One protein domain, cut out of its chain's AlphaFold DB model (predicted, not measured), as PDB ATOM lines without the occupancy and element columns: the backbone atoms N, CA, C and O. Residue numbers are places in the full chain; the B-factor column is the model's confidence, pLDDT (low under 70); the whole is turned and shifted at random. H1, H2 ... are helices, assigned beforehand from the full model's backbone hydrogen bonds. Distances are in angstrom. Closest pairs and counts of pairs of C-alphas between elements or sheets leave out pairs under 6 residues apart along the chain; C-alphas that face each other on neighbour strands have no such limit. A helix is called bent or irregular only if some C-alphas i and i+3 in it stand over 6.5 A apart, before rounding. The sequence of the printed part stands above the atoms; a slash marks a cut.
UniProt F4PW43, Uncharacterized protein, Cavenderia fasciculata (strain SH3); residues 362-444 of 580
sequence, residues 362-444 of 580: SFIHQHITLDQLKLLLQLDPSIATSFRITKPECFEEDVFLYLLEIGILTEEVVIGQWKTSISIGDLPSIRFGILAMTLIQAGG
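Overview. This is residues 362 to 444 of the 580 residues of an uncharacterized protein of Cavenderia fasciculata (strain SH3) (UniProt F4PW43). What shape do these atoms make? Six short helices are strung along an elongated body with few contacts between them: H2 and H3 lie at one end, H4 is in the middle, and H5 with H6 is at the other end, where the loop of residues 422 to 431 makes the far tip. H1 lies beside H2, and residues 377 to 382, of which 377 to 379 belong to H2, stick out at the first end. What is it made of, and how large is it? The printed part has 83 residues with six named helices in the order H1, H2, H3, H4, H5, H6 and no named strand, and its class is all helix. It is compact by its radius of gyration of the C-alphas, 12.6 A, with spans of 37 by 24 by 19 A.

Along the chain. Where does the first helix lie? H1 is residues 362 to 367, from C-alpha 362 at (-8.171, -34.761, 3.643), and is 10.4 A long. It is neither bent nor irregular, but only just: C-alphas 364 and 367 are 6.4 A apart. Which helices come next? H2 is residues 370 to 379, 14.3 A long, and its last C-alpha is at (-21.977, -24.463, 2.615). H3 is residues 382 to 386, 6.3 A long, and H4 is residues 397 to 405, 12.1 A long. Which helices close the series? H5, residues 411 to 421, is the longest by residues at 11 and measures 15.4 A. H6 is residues 432 to 441, 13.9 A long, and ends at C-alpha 441 at (-17.551, -42.614, 29.442).

Arrangement. What is near H1? H1 and H2 are close but not clearly touching, the closest C-alphas being those of Ile 364 and Leu 373, 7.6 A apart, at a shallow tilt of 29 degrees, opposite ways. H1 is apart from H3, H4, H5 and H6. What does H2 touch? H2 and H3 touch only at the corner by their link, and only just, with 3 pairs of C-alphas within 8 A and the closest, Leu 377 and Ile 383, 6.2 A apart. H2 and H4 touch with Leu 370 and Val 399 as the closest C-alphas, 4.9 A apart, at a steep tilt of 42 degrees, the same way. How do H4, H5 and H6 stand? H4 is close to but not clearly touching H6, the closest C-alphas being those of Glu 397 and Ile 434, 7.0 A apart, and it is close to but not clearly touching H5, with Leu 404 and Glu 411 closest at 8.0 A. H5 and H6 only just touch, with 3 pairs of C-alphas within 8 A and Ile 415 and Leu 439 closest at 7.1 A, at a steep tilt of 51 degrees, opposite ways. What do the backbone N and O atoms show? In H2, H3, H4, H5 and H6 every O i to N i+4 pair is within hydrogen-bond range, whereas in H1 it is 0 of 2, beside 1 of 3 O i to N i+3 pairs.

Size, cuts and confidence. How far does it reach? The two C-alphas farthest apart are those of Leu 379 and Gly 425, at 38.0 A, while the first and last printed C-alphas, of Ser 362 and Gly 444, are 26.8 A apart. Is there a cut or a long link? The printed part has no cut and no long link; the links H1 to H2, H2 to H3 and H4 to H5 are tight, and H3 to H4 and H5 to H6, of 10 residues each, are short. Where is the model's confidence low? The mean pLDDT of the printed part is 74.4, and 29 residues are under 70, namely 365 to 366 and 418 to 444.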
ATOM      1  N   SER A 362      -9.580 -34.548   3.286       73.44
ATOM      2  CA  SER A 362      -8.171 -34.761   3.643       73.44
ATOM      3  C   SER A 362      -7.551 -33.594   4.428       73.44
ATOM      4  O   SER A 362      -6.671 -33.816   5.259       73.44
ATOM      5  N   PHE A 363      -8.028 -32.360   4.215       71.12
ATOM      6  CA  PHE A 363      -7.523 -31.163   4.896       71.12
ATOM      7  C   PHE A 363      -8.214 -30.865   6.212       71.12
ATOM      8  O   PHE A 363      -7.562 -30.352   7.126       71.12
ATOM      9  N   ILE A 364      -9.494 -31.226   6.340       71.56
ATOM     10  CA  ILE A 364     -10.211 -31.053   7.602       71.56
ATOM     11  C   ILE A 364      -9.469 -31.790   8.732       71.56
ATOM     12  O   ILE A 364      -9.432 -31.315   9.863       71.56
ATOM     13  N   HIS A 365      -8.782 -32.889   8.410       68.69
ATOM     14  CA  HIS A 365      -8.116 -33.737   9.392       68.69
ATOM     15  C   HIS A 365      -7.020 -33.059  10.216       68.69
ATOM     16  O   HIS A 365      -6.769 -33.560  11.296       68.69
ATOM     17  N   GLN A 366      -6.334 -32.002   9.762       68.56
ATOM     18  CA  GLN A 366      -5.087 -31.585  10.435       68.56
ATOM     19  C   GLN A 366      -5.126 -30.205  11.096       68.56
ATOM     20  O   GLN A 366      -4.407 -29.995  12.073       68.56
ATOM     21  N   HIS A 367      -5.939 -29.268  10.598       75.75
ATOM     22  CA  HIS A 367      -5.821 -27.856  10.997       75.75
ATOM     23  C   HIS A 367      -7.128 -27.057  10.929       75.75
ATOM     24  O   HIS A 367      -7.072 -25.829  10.917       75.75
ATOM     25  N   ILE A 368      -8.290 -27.709  10.819       87.44
ATOM     26  CA  ILE A 368      -9.545 -26.957  10.795       87.44
ATOM     27  C   ILE A 368      -9.880 -26.429  12.190       87.44
ATOM     28  O   ILE A 368      -9.708 -27.140  13.178       87.44
ATOM     29  N   THR A 369     -10.402 -25.211  12.252       88.88
ATOM     30  CA  THR A 369     -11.047 -24.661  13.453       88.88
ATOM     31  C   THR A 369     -12.534 -25.029  13.487       88.88
ATOM     32  O   THR A 369     -13.134 -25.354  12.456       88.88
ATOM     33  N   LEU A 370     -13.173 -24.948  14.659       91.19
ATOM     34  CA  LEU A 370     -14.605 -25.249  14.790       91.19
ATOM     35  C   LEU A 370     -15.472 -24.369  13.875       91.19
ATOM     36  O   LEU A 370     -16.388 -24.867  13.218       91.19
ATOM     37  N   ASP A 371     -15.162 -23.077  13.788       91.19
ATOM     38  CA  ASP A 371     -15.923 -22.131  12.969       91.19
ATOM     39  C   ASP A 371     -15.799 -22.434  11.472       91.19
ATOM     40  O   ASP A 371     -16.793 -22.407  10.744       91.19
ATOM     41  N   GLN A 372     -14.601 -22.805  11.012       90.62
ATOM     42  CA  GLN A 372     -14.382 -23.246   9.634       90.62
ATOM     43  C   GLN A 372     -15.152 -24.525   9.314       90.62
ATOM     44  O   GLN A 372     -15.756 -24.619   8.246       90.62
ATOM     45  N   LEU A 373     -15.163 -25.502  10.229       92.38
ATOM     46  CA  LEU A 373     -15.920 -26.737  10.035       92.38
ATOM     47  C   LEU A 373     -17.422 -26.452   9.949       92.38
ATOM     48  O   LEU A 373     -18.087 -26.935   9.033       92.38
ATOM     49  N   LYS A 374     -17.957 -25.638  10.868       94.12
ATOM     50  CA  LYS A 374     -19.366 -25.220  10.847       94.12
ATOM     51  C   LYS A 374     -19.720 -24.532   9.535       94.12
ATOM     52  O   LYS A 374     -20.735 -24.869   8.932       94.12
ATOM     53  N   LEU A 375     -18.876 -23.612   9.070       92.50
ATOM     54  CA  LEU A 375     -19.076 -22.919   7.803       92.50
ATOM     55  C   LEU A 375     -19.047 -23.882   6.609       92.50
ATOM     56  O   LEU A 375     -19.931 -23.810   5.758       92.50
ATOM     57  N   LEU A 376     -18.082 -24.803   6.552       90.81
ATOM     58  CA  LEU A 376     -18.011 -25.812   5.493       90.81
ATOM     59  C   LEU A 376     -19.271 -26.680   5.456       90.81
ATOM     60  O   LEU A 376     -19.854 -26.849   4.390       90.81
ATOM     61  N   LEU A 377     -19.733 -27.167   6.610       91.88
ATOM     62  CA  LEU A 377     -20.950 -27.978   6.707       91.88
ATOM     63  C   LEU A 377     -22.218 -27.191   6.342       91.88
ATOM     64  O   LEU A 377     -23.159 -27.763   5.799       91.88
ATOM     65  N   GLN A 378     -22.251 -25.883   6.610       93.19
ATOM     66  CA  GLN A 378     -23.340 -25.008   6.165       93.19
ATOM     67  C   GLN A 378     -23.327 -24.778   4.652       93.19
ATOM     68  O   GLN A 378     -24.389 -24.637   4.046       93.19
ATOM     69  N   LEU A 379     -22.139 -24.680   4.051       90.44
ATOM     70  CA  LEU A 379     -21.977 -24.463   2.615       90.44
ATOM     71  C   LEU A 379     -22.258 -25.730   1.811       90.44
ATOM     72  O   LEU A 379     -22.879 -25.645   0.754       90.44
ATOM     73  N   ASP A 380     -21.826 -26.881   2.317       89.25
ATOM     74  CA  ASP A 380     -22.054 -28.177   1.694       89.25
ATOM     75  C   ASP A 380     -22.286 -29.269   2.758       89.25
ATOM     76  O   ASP A 380     -21.338 -29.886   3.256       89.25
ATOM     77  N   PRO A 381     -23.557 -29.563   3.092       90.44
ATOM     78  CA  PRO A 381     -23.902 -30.618   4.042       90.44
ATOM     79  C   PRO A 381     -23.438 -32.020   3.620       90.44
ATOM     80  O   PRO A 381     -23.312 -32.901   4.471       90.44
ATOM     81  N   SER A 382     -23.153 -32.258   2.331       87.31
ATOM     82  CA  SER A 382     -22.670 -33.564   1.860       87.31
ATOM     83  C   SER A 382     -21.263 -33.895   2.376       87.31
ATOM     84  O   SER A 382     -20.899 -35.077   2.471       87.31
ATOM     85  N   ILE A 383     -20.506 -32.879   2.818       86.00
ATOM     86  CA  ILE A 383     -19.227 -33.041   3.526       86.00
ATOM     87  C   ILE A 383     -19.397 -33.962   4.740       86.00
ATOM     88  O   ILE A 383     -18.550 -34.821   4.963       86.00
ATOM     89  N   ALA A 384     -20.518 -33.871   5.466       87.31
ATOM     90  CA  ALA A 384     -20.782 -34.731   6.620       87.31
ATOM     91  C   ALA A 384     -20.800 -36.226   6.260       87.31
ATOM     92  O   ALA A 384     -20.266 -37.053   6.989       87.31
ATOM     93  N   THR A 385     -21.385 -36.567   5.109       84.88
ATOM     94  CA  THR A 385     -21.543 -37.963   4.660       84.88
ATOM     95  C   THR A 385     -20.309 -38.530   3.959       84.88
ATOM     96  O   THR A 385     -20.113 -39.742   3.925       84.88
ATOM     97  N   SER A 386     -19.477 -37.661   3.384       81.44
ATOM     98  CA  SER A 386     -18.254 -38.031   2.655       81.44
ATOM     99  C   SER A 386     -17.018 -38.090   3.552       81.44
ATOM    100  O   SER A 386     -15.956 -38.555   3.129       81.44
ATOM    101  N   PHE A 387     -17.162 -37.655   4.800       78.88
ATOM    102  CA  PHE A 387     -16.095 -37.593   5.771       78.88
ATOM    103  C   PHE A 387     -15.607 -38.994   6.157       78.88
ATOM    104  O   PHE A 387     -16.195 -39.691   6.981       78.88
ATOM    105  N   ARG A 388     -14.484 -39.425   5.578       79.56
ATOM    106  CA  ARG A 388     -13.771 -40.622   6.040       79.56
ATOM    107  C   ARG A 388     -12.742 -40.211   7.073       79.56
ATOM    108  O   ARG A 388     -11.599 -39.941   6.722       79.56
ATOM    109  N   ILE A 389     -13.145 -40.178   8.341       75.81
ATOM    110  CA  ILE A 389     -12.236 -39.868   9.445       75.81
ATOM    111  C   ILE A 389     -11.225 -41.009   9.584       75.81
ATOM    112  O   ILE A 389     -11.526 -42.082  10.102       75.81
ATOM    113  N   THR A 390     -10.015 -40.778   9.082       74.44
ATOM    114  CA  THR A 390      -8.915 -41.745   9.163       74.44
ATOM    115  C   THR A 390      -8.054 -41.544  10.401       74.44
ATOM    116  O   THR A 390      -7.370 -42.480  10.794       74.44
ATOM    117  N   LYS A 391      -8.066 -40.341  10.992       78.56
ATOM    118  CA  LYS A 391      -7.199 -39.946  12.113       78.56
ATOM    119  C   LYS A 391      -7.913 -38.975  13.062       78.56
ATOM    120  O   LYS A 391      -7.655 -37.770  12.997       78.56
ATOM    121  N   PRO A 392      -8.852 -39.453  13.898       75.94
ATOM    122  CA  PRO A 392      -9.594 -38.594  14.827       75.94
ATOM    123  C   PRO A 392      -8.687 -37.813  15.793       75.94
ATOM    124  O   PRO A 392      -9.040 -36.718  16.219       75.94
ATOM    125  N   GLU A 393      -7.493 -38.327  16.091       70.81
ATOM    126  CA  GLU A 393      -6.484 -37.692  16.943       70.81
ATOM    127  C   GLU A 393      -5.928 -36.368  16.388       70.81
ATOM    128  O   GLU A 393      -5.292 -35.600  17.115       70.81
ATOM    129  N   CYS A 394      -6.158 -36.082  15.104       76.00
ATOM    130  CA  CYS A 394      -5.656 -34.882  14.440       76.00
ATOM    131  C   CYS A 394      -6.631 -33.687  14.501       76.00
ATOM    132  O   CYS A 394      -6.268 -32.598  14.056       76.00
ATOM    133  N   PHE A 395      -7.819 -33.828  15.100       81.06
ATOM    134  CA  PHE A 395      -8.745 -32.706  15.313       81.06
ATOM    135  C   PHE A 395      -8.415 -31.901  16.569       81.06
ATOM    136  O   PHE A 395      -7.852 -32.424  17.530       81.06
ATOM    137  N   GLU A 396      -8.752 -30.612  16.563       80.12
ATOM    138  CA  GLU A 396      -8.825 -29.835  17.805       80.12
ATOM    139  C   GLU A 396      -9.990 -30.328  18.674       80.12
ATOM    140  O   GLU A 396     -10.948 -30.899  18.153       80.12
ATOM    141  N   GLU A 397      -9.907 -30.121  19.990       80.06
ATOM    142  CA  GLU A 397     -10.906 -30.590  20.966       80.06
ATOM    143  C   GLU A 397     -12.329 -30.182  20.576       80.06
ATOM    144  O   GLU A 397     -13.204 -31.034  20.435       80.06
ATOM    145  N   ASP A 398     -12.535 -28.896  20.309       83.31
ATOM    146  CA  ASP A 398     -13.848 -28.347  19.979       83.31
ATOM    147  C   ASP A 398     -14.403 -28.915  18.664       83.31
ATOM    148  O   ASP A 398     -15.598 -29.183  18.538       83.31
ATOM    149  N   VAL A 399     -13.527 -29.149  17.682       87.56
ATOM    150  CA  VAL A 399     -13.874 -29.769  16.395       87.56
ATOM    151  C   VAL A 399     -14.276 -31.222  16.605       87.56
ATOM    152  O   VAL A 399     -15.290 -31.670  16.078       87.56
ATOM    153  N   PHE A 400     -13.490 -31.953  17.390       86.12
ATOM    154  CA  PHE A 400     -13.729 -33.349  17.718       86.12
ATOM    155  C   PHE A 400     -15.068 -33.536  18.444       86.12
ATOM    156  O   PHE A 400     -15.883 -34.366  18.038       86.12
ATOM    157  N   LEU A 401     -15.314 -32.732  19.482       84.19
ATOM    158  CA  LEU A 401     -16.558 -32.748  20.248       84.19
ATOM    159  C   LEU A 401     -17.759 -32.397  19.376       84.19
ATOM    160  O   LEU A 401     -18.780 -33.074  19.444       84.19
ATOM    161  N   TYR A 402     -17.625 -31.396  18.510       91.06
ATOM    162  CA  TYR A 402     -18.695 -31.035  17.593       91.06
ATOM    163  C   TYR A 402     -18.988 -32.144  16.573       91.06
ATOM    164  O   TYR A 402     -20.151 -32.427  16.308       91.06
ATOM    165  N   LEU A 403     -17.962 -32.818  16.035       90.12
ATOM    166  CA  LEU A 403     -18.137 -33.959  15.124       90.12
ATOM    167  C   LEU A 403     -18.845 -35.147  15.796       90.12
ATOM    168  O   LEU A 403     -19.623 -35.831  15.125       90.12
ATOM    169  N   LEU A 404     -18.597 -35.381  17.090       85.94
ATOM    170  CA  LEU A 404     -19.355 -36.336  17.910       85.94
ATOM    171  C   LEU A 404     -20.806 -35.885  18.099       85.94
ATOM    172  O   LEU A 404     -21.722 -36.675  17.897       85.94
ATOM    173  N   GLU A 405     -21.013 -34.618  18.467       90.06
ATOM    174  CA  GLU A 405     -22.334 -34.037  18.735       90.06
ATOM    175  C   GLU A 405     -23.272 -34.184  17.531       90.06
ATOM    176  O   GLU A 405     -24.432 -34.563  17.684       90.06
ATOM    177  N   ILE A 406     -22.761 -33.944  16.321       92.56
ATOM    178  CA  ILE A 406     -23.537 -34.059  15.078       92.56
ATOM    179  C   ILE A 406     -23.536 -35.475  14.481       92.56
ATOM    180  O   ILE A 406     -24.063 -35.677  13.387       92.56
ATOM    181  N   GLY A 407     -22.946 -36.455  15.173       90.19
ATOM    182  CA  GLY A 407     -22.963 -37.868  14.791       90.19
ATOM    183  C   GLY A 407     -22.130 -38.229  13.556       90.19
ATOM    184  O   GLY A 407     -22.310 -39.315  13.010       90.19
ATOM    185  N   ILE A 408     -21.229 -37.350  13.100       89.31
ATOM    186  CA  ILE A 408     -20.275 -37.681  12.024       89.31
ATOM    187  C   ILE A 408     -19.203 -38.627  12.560       89.31
ATOM    188  O   ILE A 408     -18.830 -39.603  11.909       89.31
ATOM    189  N   LEU A 409     -18.697 -38.336  13.757       87.88
ATOM    190  CA  LEU A 409     -17.831 -39.245  14.480       87.88
ATOM    191  C   LEU A 409     -18.714 -40.112  15.381       87.88
ATOM    192  O   LEU A 409     -19.373 -39.590  16.274       87.88
ATOM    193  N   THR A 410     -18.736 -41.426  15.155       87.06
ATOM    194  CA  THR A 410     -19.403 -42.359  16.073       87.06
ATOM    195  C   THR A 410     -18.398 -42.956  17.042       87.06
ATOM    196  O   THR A 410     -17.201 -43.049  16.751       87.06
ATOM    197  N   GLU A 411     -18.886 -43.398  18.194       78.19
ATOM    198  CA  GLU A 411     -18.063 -44.079  19.185       78.19
ATOM    199  C   GLU A 411     -17.338 -45.296  18.584       78.19
ATOM    200  O   GLU A 411     -16.145 -45.492  18.829       78.19
ATOM    201  N   GLU A 412     -18.002 -46.071  17.717       79.88
ATOM    202  CA  GLU A 412     -17.389 -47.242  17.087       79.88
ATOM    203  C   GLU A 412     -16.227 -46.870  16.162       79.88
ATOM    204  O   GLU A 412     -15.222 -47.584  16.135       79.88
ATOM    205  N   VAL A 413     -16.328 -45.754  15.427       81.44
ATOM    206  CA  VAL A 413     -15.244 -45.255  14.561       81.44
ATOM    207  C   VAL A 413     -14.033 -44.869  15.403       81.44
ATOM    208  O   VAL A 413     -12.903 -45.234  15.067       81.44
ATOM    209  N   VAL A 414     -14.265 -44.186  16.526       78.75
ATOM    210  CA  VAL A 414     -13.199 -43.797  17.453       78.75
ATOM    211  C   VAL A 414     -12.524 -45.023  18.059       78.75
ATOM    212  O   VAL A 414     -11.298 -45.136  18.018       78.75
ATOM    213  N   ILE A 415     -13.312 -45.967  18.583       71.50
ATOM    214  CA  ILE A 415     -12.804 -47.213  19.171       71.50
ATOM    215  C   ILE A 415     -12.037 -48.028  18.125       71.50
ATOM    216  O   ILE A 415     -10.974 -48.577  18.424       71.50
ATOM    217  N   GLY A 416     -12.574 -48.127  16.908       76.50
ATOM    218  CA  GLY A 416     -11.974 -48.865  15.802       76.50
ATOM    219  C   GLY A 416     -10.595 -48.326  15.439       76.50
ATOM    220  O   GLY A 416      -9.631 -49.091  15.434       76.50
ATOM    221  N   GLN A 417     -10.485 -47.012  15.226       73.19
ATOM    222  CA  GLN A 417      -9.212 -46.352  14.919       73.19
ATOM    223  C   GLN A 417      -8.214 -46.455  16.074       73.19
ATOM    224  O   GLN A 417      -7.036 -46.730  15.853       73.19
ATOM    225  N   TRP A 418      -8.672 -46.315  17.319       65.94
ATOM    226  CA  TRP A 418      -7.798 -46.463  18.484       65.94
ATOM    227  C   TRP A 418      -7.157 -47.854  18.539       65.94
ATOM    228  O   TRP A 418      -5.963 -47.986  18.813       65.94
ATOM    229  N   LYS A 419      -7.937 -48.907  18.262       65.12
ATOM    230  CA  LYS A 419      -7.446 -50.293  18.272       65.12
ATOM    231  C   LYS A 419      -6.390 -50.558  17.198       65.12
ATOM    232  O   LYS A 419      -5.534 -51.411  17.418       65.12
ATOM    233  N   THR A 420      -6.452 -49.873  16.056       64.44
ATOM    234  CA  THR A 420      -5.571 -50.132  14.906       64.44
ATOM    235  C   THR A 420      -4.361 -49.210  14.818       64.44
ATOM    236  O   THR A 420      -3.345 -49.616  14.259       64.44
ATOM    237  N   SER A 421      -4.461 -47.981  15.328       57.28
ATOM    238  CA  SER A 421      -3.593 -46.883  14.879       57.28
ATOM    239  C   SER A 421      -2.608 -46.373  15.935       57.28
ATOM    240  O   SER A 421      -1.691 -45.633  15.591       57.28
ATOM    241  N   ILE A 422      -2.731 -46.776  17.205       55.25
ATOM    242  CA  ILE A 422      -1.888 -46.224  18.276       55.25
ATOM    243  C   ILE A 422      -0.724 -47.166  18.591       55.25
ATOM    244  O   ILE A 422      -0.802 -48.041  19.456       55.25
ATOM    245  N   SER A 423       0.398 -46.934  17.907       53.38
ATOM    246  CA  SER A 423       1.710 -47.271  18.454       53.38
ATOM    247  C   SER A 423       2.028 -46.247  19.550       53.38
ATOM    248  O   SER A 423       1.853 -45.044  19.361       53.38
ATOM    249  N   ILE A 424       2.467 -46.687  20.732       50.72
ATOM    250  CA  ILE A 424       2.680 -45.767  21.866       50.72
ATOM    251  C   ILE A 424       3.786 -44.728  21.616       50.72
ATOM    252  O   ILE A 424       3.827 -43.703  22.291       50.72
ATOM    253  N   GLY A 425       4.619 -44.928  20.591       51.00
ATOM    254  CA  GLY A 425       5.603 -43.934  20.164       51.00
ATOM    255  C   GLY A 425       4.994 -42.601  19.707       51.00
ATOM    256  O   GLY A 425       5.673 -41.581  19.797       51.00
ATOM    257  N   ASP A 426       3.718 -42.586  19.305       49.41
ATOM    258  CA  ASP A 426       3.048 -41.416  18.714       49.41
ATOM    259  C   ASP A 426       2.132 -40.655  19.705       49.41
ATOM    260  O   ASP A 426       1.474 -39.679  19.345       49.41
ATOM    261  N   LEU A 427       2.118 -41.061  20.983       52.28
ATOM    262  CA  LEU A 427       1.277 -40.515  22.063       52.28
ATOM    263  C   LEU A 427       1.591 -39.113  22.655       52.28
ATOM    264  O   LEU A 427       0.820 -38.699  23.526       52.28
ATOM    265  N   PRO A 428       2.636 -38.330  22.297       44.47
ATOM    266  CA  PRO A 428       2.908 -37.087  23.032       44.47
ATOM    267  C   PRO A 428       1.923 -35.926  22.810       44.47
ATOM    268  O   PRO A 428       2.073 -34.899  23.472       44.47
ATOM    269  N   SER A 429       0.957 -36.008  21.886       52.34
ATOM    270  CA  SER A 429       0.124 -34.845  21.555       52.34
ATOM    271  C   SER A 429      -1.076 -34.681  22.501       52.34
ATOM    272  O   SER A 429      -1.769 -35.619  22.885       52.34
ATOM    273  N   ILE A 430      -1.313 -33.428  22.885       46.25
ATOM    274  CA  ILE A 430      -2.237 -32.921  23.915       46.25
ATOM    275  C   ILE A 430      -3.719 -33.320  23.710       46.25
ATOM    276  O   ILE A 430      -4.536 -33.152  24.609       46.25
ATOM    277  N   ARG A 431      -4.073 -33.922  22.571       55.78
ATOM    278  CA  ARG A 431      -5.456 -34.136  22.112       55.78
ATOM    279  C   ARG A 431      -6.101 -35.443  22.598       55.78
ATOM    280  O   ARG A 431      -7.298 -35.643  22.421       55.78
ATOM    281  N   PHE A 432      -5.344 -36.310  23.271       60.22
ATOM    282  CA  PHE A 432      -5.843 -37.601  23.762       60.22
ATOM    283  C   PHE A 432      -6.687 -37.528  25.040       60.22
ATOM    284  O   PHE A 432      -7.353 -38.505  25.360       60.22
ATOM    285  N   GLY A 433      -6.711 -36.403  25.758       59.78
ATOM    286  CA  GLY A 433      -7.467 -36.278  27.010       59.78
ATOM    287  C   GLY A 433      -8.966 -36.481  26.857       59.78
ATOM    288  O   GLY A 433      -9.553 -37.323  27.531       59.78
ATOM    289  N   ILE A 434      -9.565 -35.735  25.933       58.69
ATOM    290  CA  ILE A 434     -10.996 -35.794  25.624       58.69
ATOM    291  C   ILE A 434     -11.322 -37.091  24.914       58.69
ATOM    292  O   ILE A 434     -12.271 -37.757  25.294       58.69
ATOM    293  N   LEU A 435     -10.494 -37.501  23.949       59.66
ATOM    294  CA  LEU A 435     -10.669 -38.773  23.256       59.66
ATOM    295  C   LEU A 435     -10.717 -39.935  24.248       59.66
ATOM    296  O   LEU A 435     -11.628 -40.756  24.208       59.66
ATOM    297  N   ALA A 436      -9.754 -39.973  25.168       59.59
ATOM    298  CA  ALA A 436      -9.710 -40.982  26.201       59.59
ATOM    299  C   ALA A 436     -10.920 -40.853  27.126       59.59
ATOM    300  O   ALA A 436     -11.595 -41.851  27.325       59.59
ATOM    301  N   MET A 437     -11.243 -39.656  27.632       61.72
ATOM    302  CA  MET A 437     -12.388 -39.421  28.522       61.72
ATOM    303  C   MET A 437     -13.734 -39.816  27.889       61.72
ATOM    304  O   MET A 437     -14.546 -40.462  28.546       61.72
ATOM    305  N   THR A 438     -13.962 -39.493  26.618       59.31
ATOM    306  CA  THR A 438     -15.177 -39.856  25.878       59.31
ATOM    307  C   THR A 438     -15.254 -41.363  25.669       59.31
ATOM    308  O   THR A 438     -16.273 -41.972  25.976       59.31
ATOM    309  N   LEU A 439     -14.163 -42.000  25.234       57.75
ATOM    310  CA  LEU A 439     -14.095 -43.461  25.110       57.75
ATOM    311  C   LEU A 439     -14.317 -44.173  26.443       57.75
ATOM    312  O   LEU A 439     -14.900 -45.248  26.508       57.75
ATOM    313  N   ILE A 440     -13.845 -43.559  27.517       56.75
ATOM    314  CA  ILE A 440     -14.001 -44.008  28.890       56.75
ATOM    315  C   ILE A 440     -15.465 -43.948  29.337       56.75
ATOM    316  O   ILE A 440     -15.962 -44.923  29.904       56.75
ATOM    317  N   GLN A 441     -16.145 -42.826  29.087       57.34
ATOM    318  CA  GLN A 441     -17.551 -42.614  29.442       57.34
ATOM    319  C   GLN A 441     -18.484 -43.518  28.645       57.34
ATOM    320  O   GLN A 441     -19.500 -43.972  29.166       57.34
ATOM    321  N   ALA A 442     -18.111 -43.813  27.408       54.16
ATOM    322  CA  ALA A 442     -18.920 -44.602  26.504       54.16
ATOM    323  C   ALA A 442     -18.766 -46.130  26.718       54.16
ATOM    324  O   ALA A 442     -19.409 -46.951  26.077       54.16
ATOM    325  N   GLY A 443     -17.977 -46.542  27.721       51.88
ATOM    326  CA  GLY A 443     -17.795 -47.956  28.057       51.88
ATOM    327  C   GLY A 443     -16.741 -48.645  27.191       51.88
ATOM    328  O   GLY A 443     -16.595 -49.867  27.239       51.88
ATOM    329  N   GLY A 444     -15.940 -47.872  26.456       50.19
ATOM    330  CA  GLY A 444     -14.719 -48.333  25.820       50.19
ATOM    331  C   GLY A 444     -13.816 -49.010  26.850       50.19
ATOM    332  O   GLY A 444     -13.225 -48.390  27.744       50.19
TER     333      GLY A 444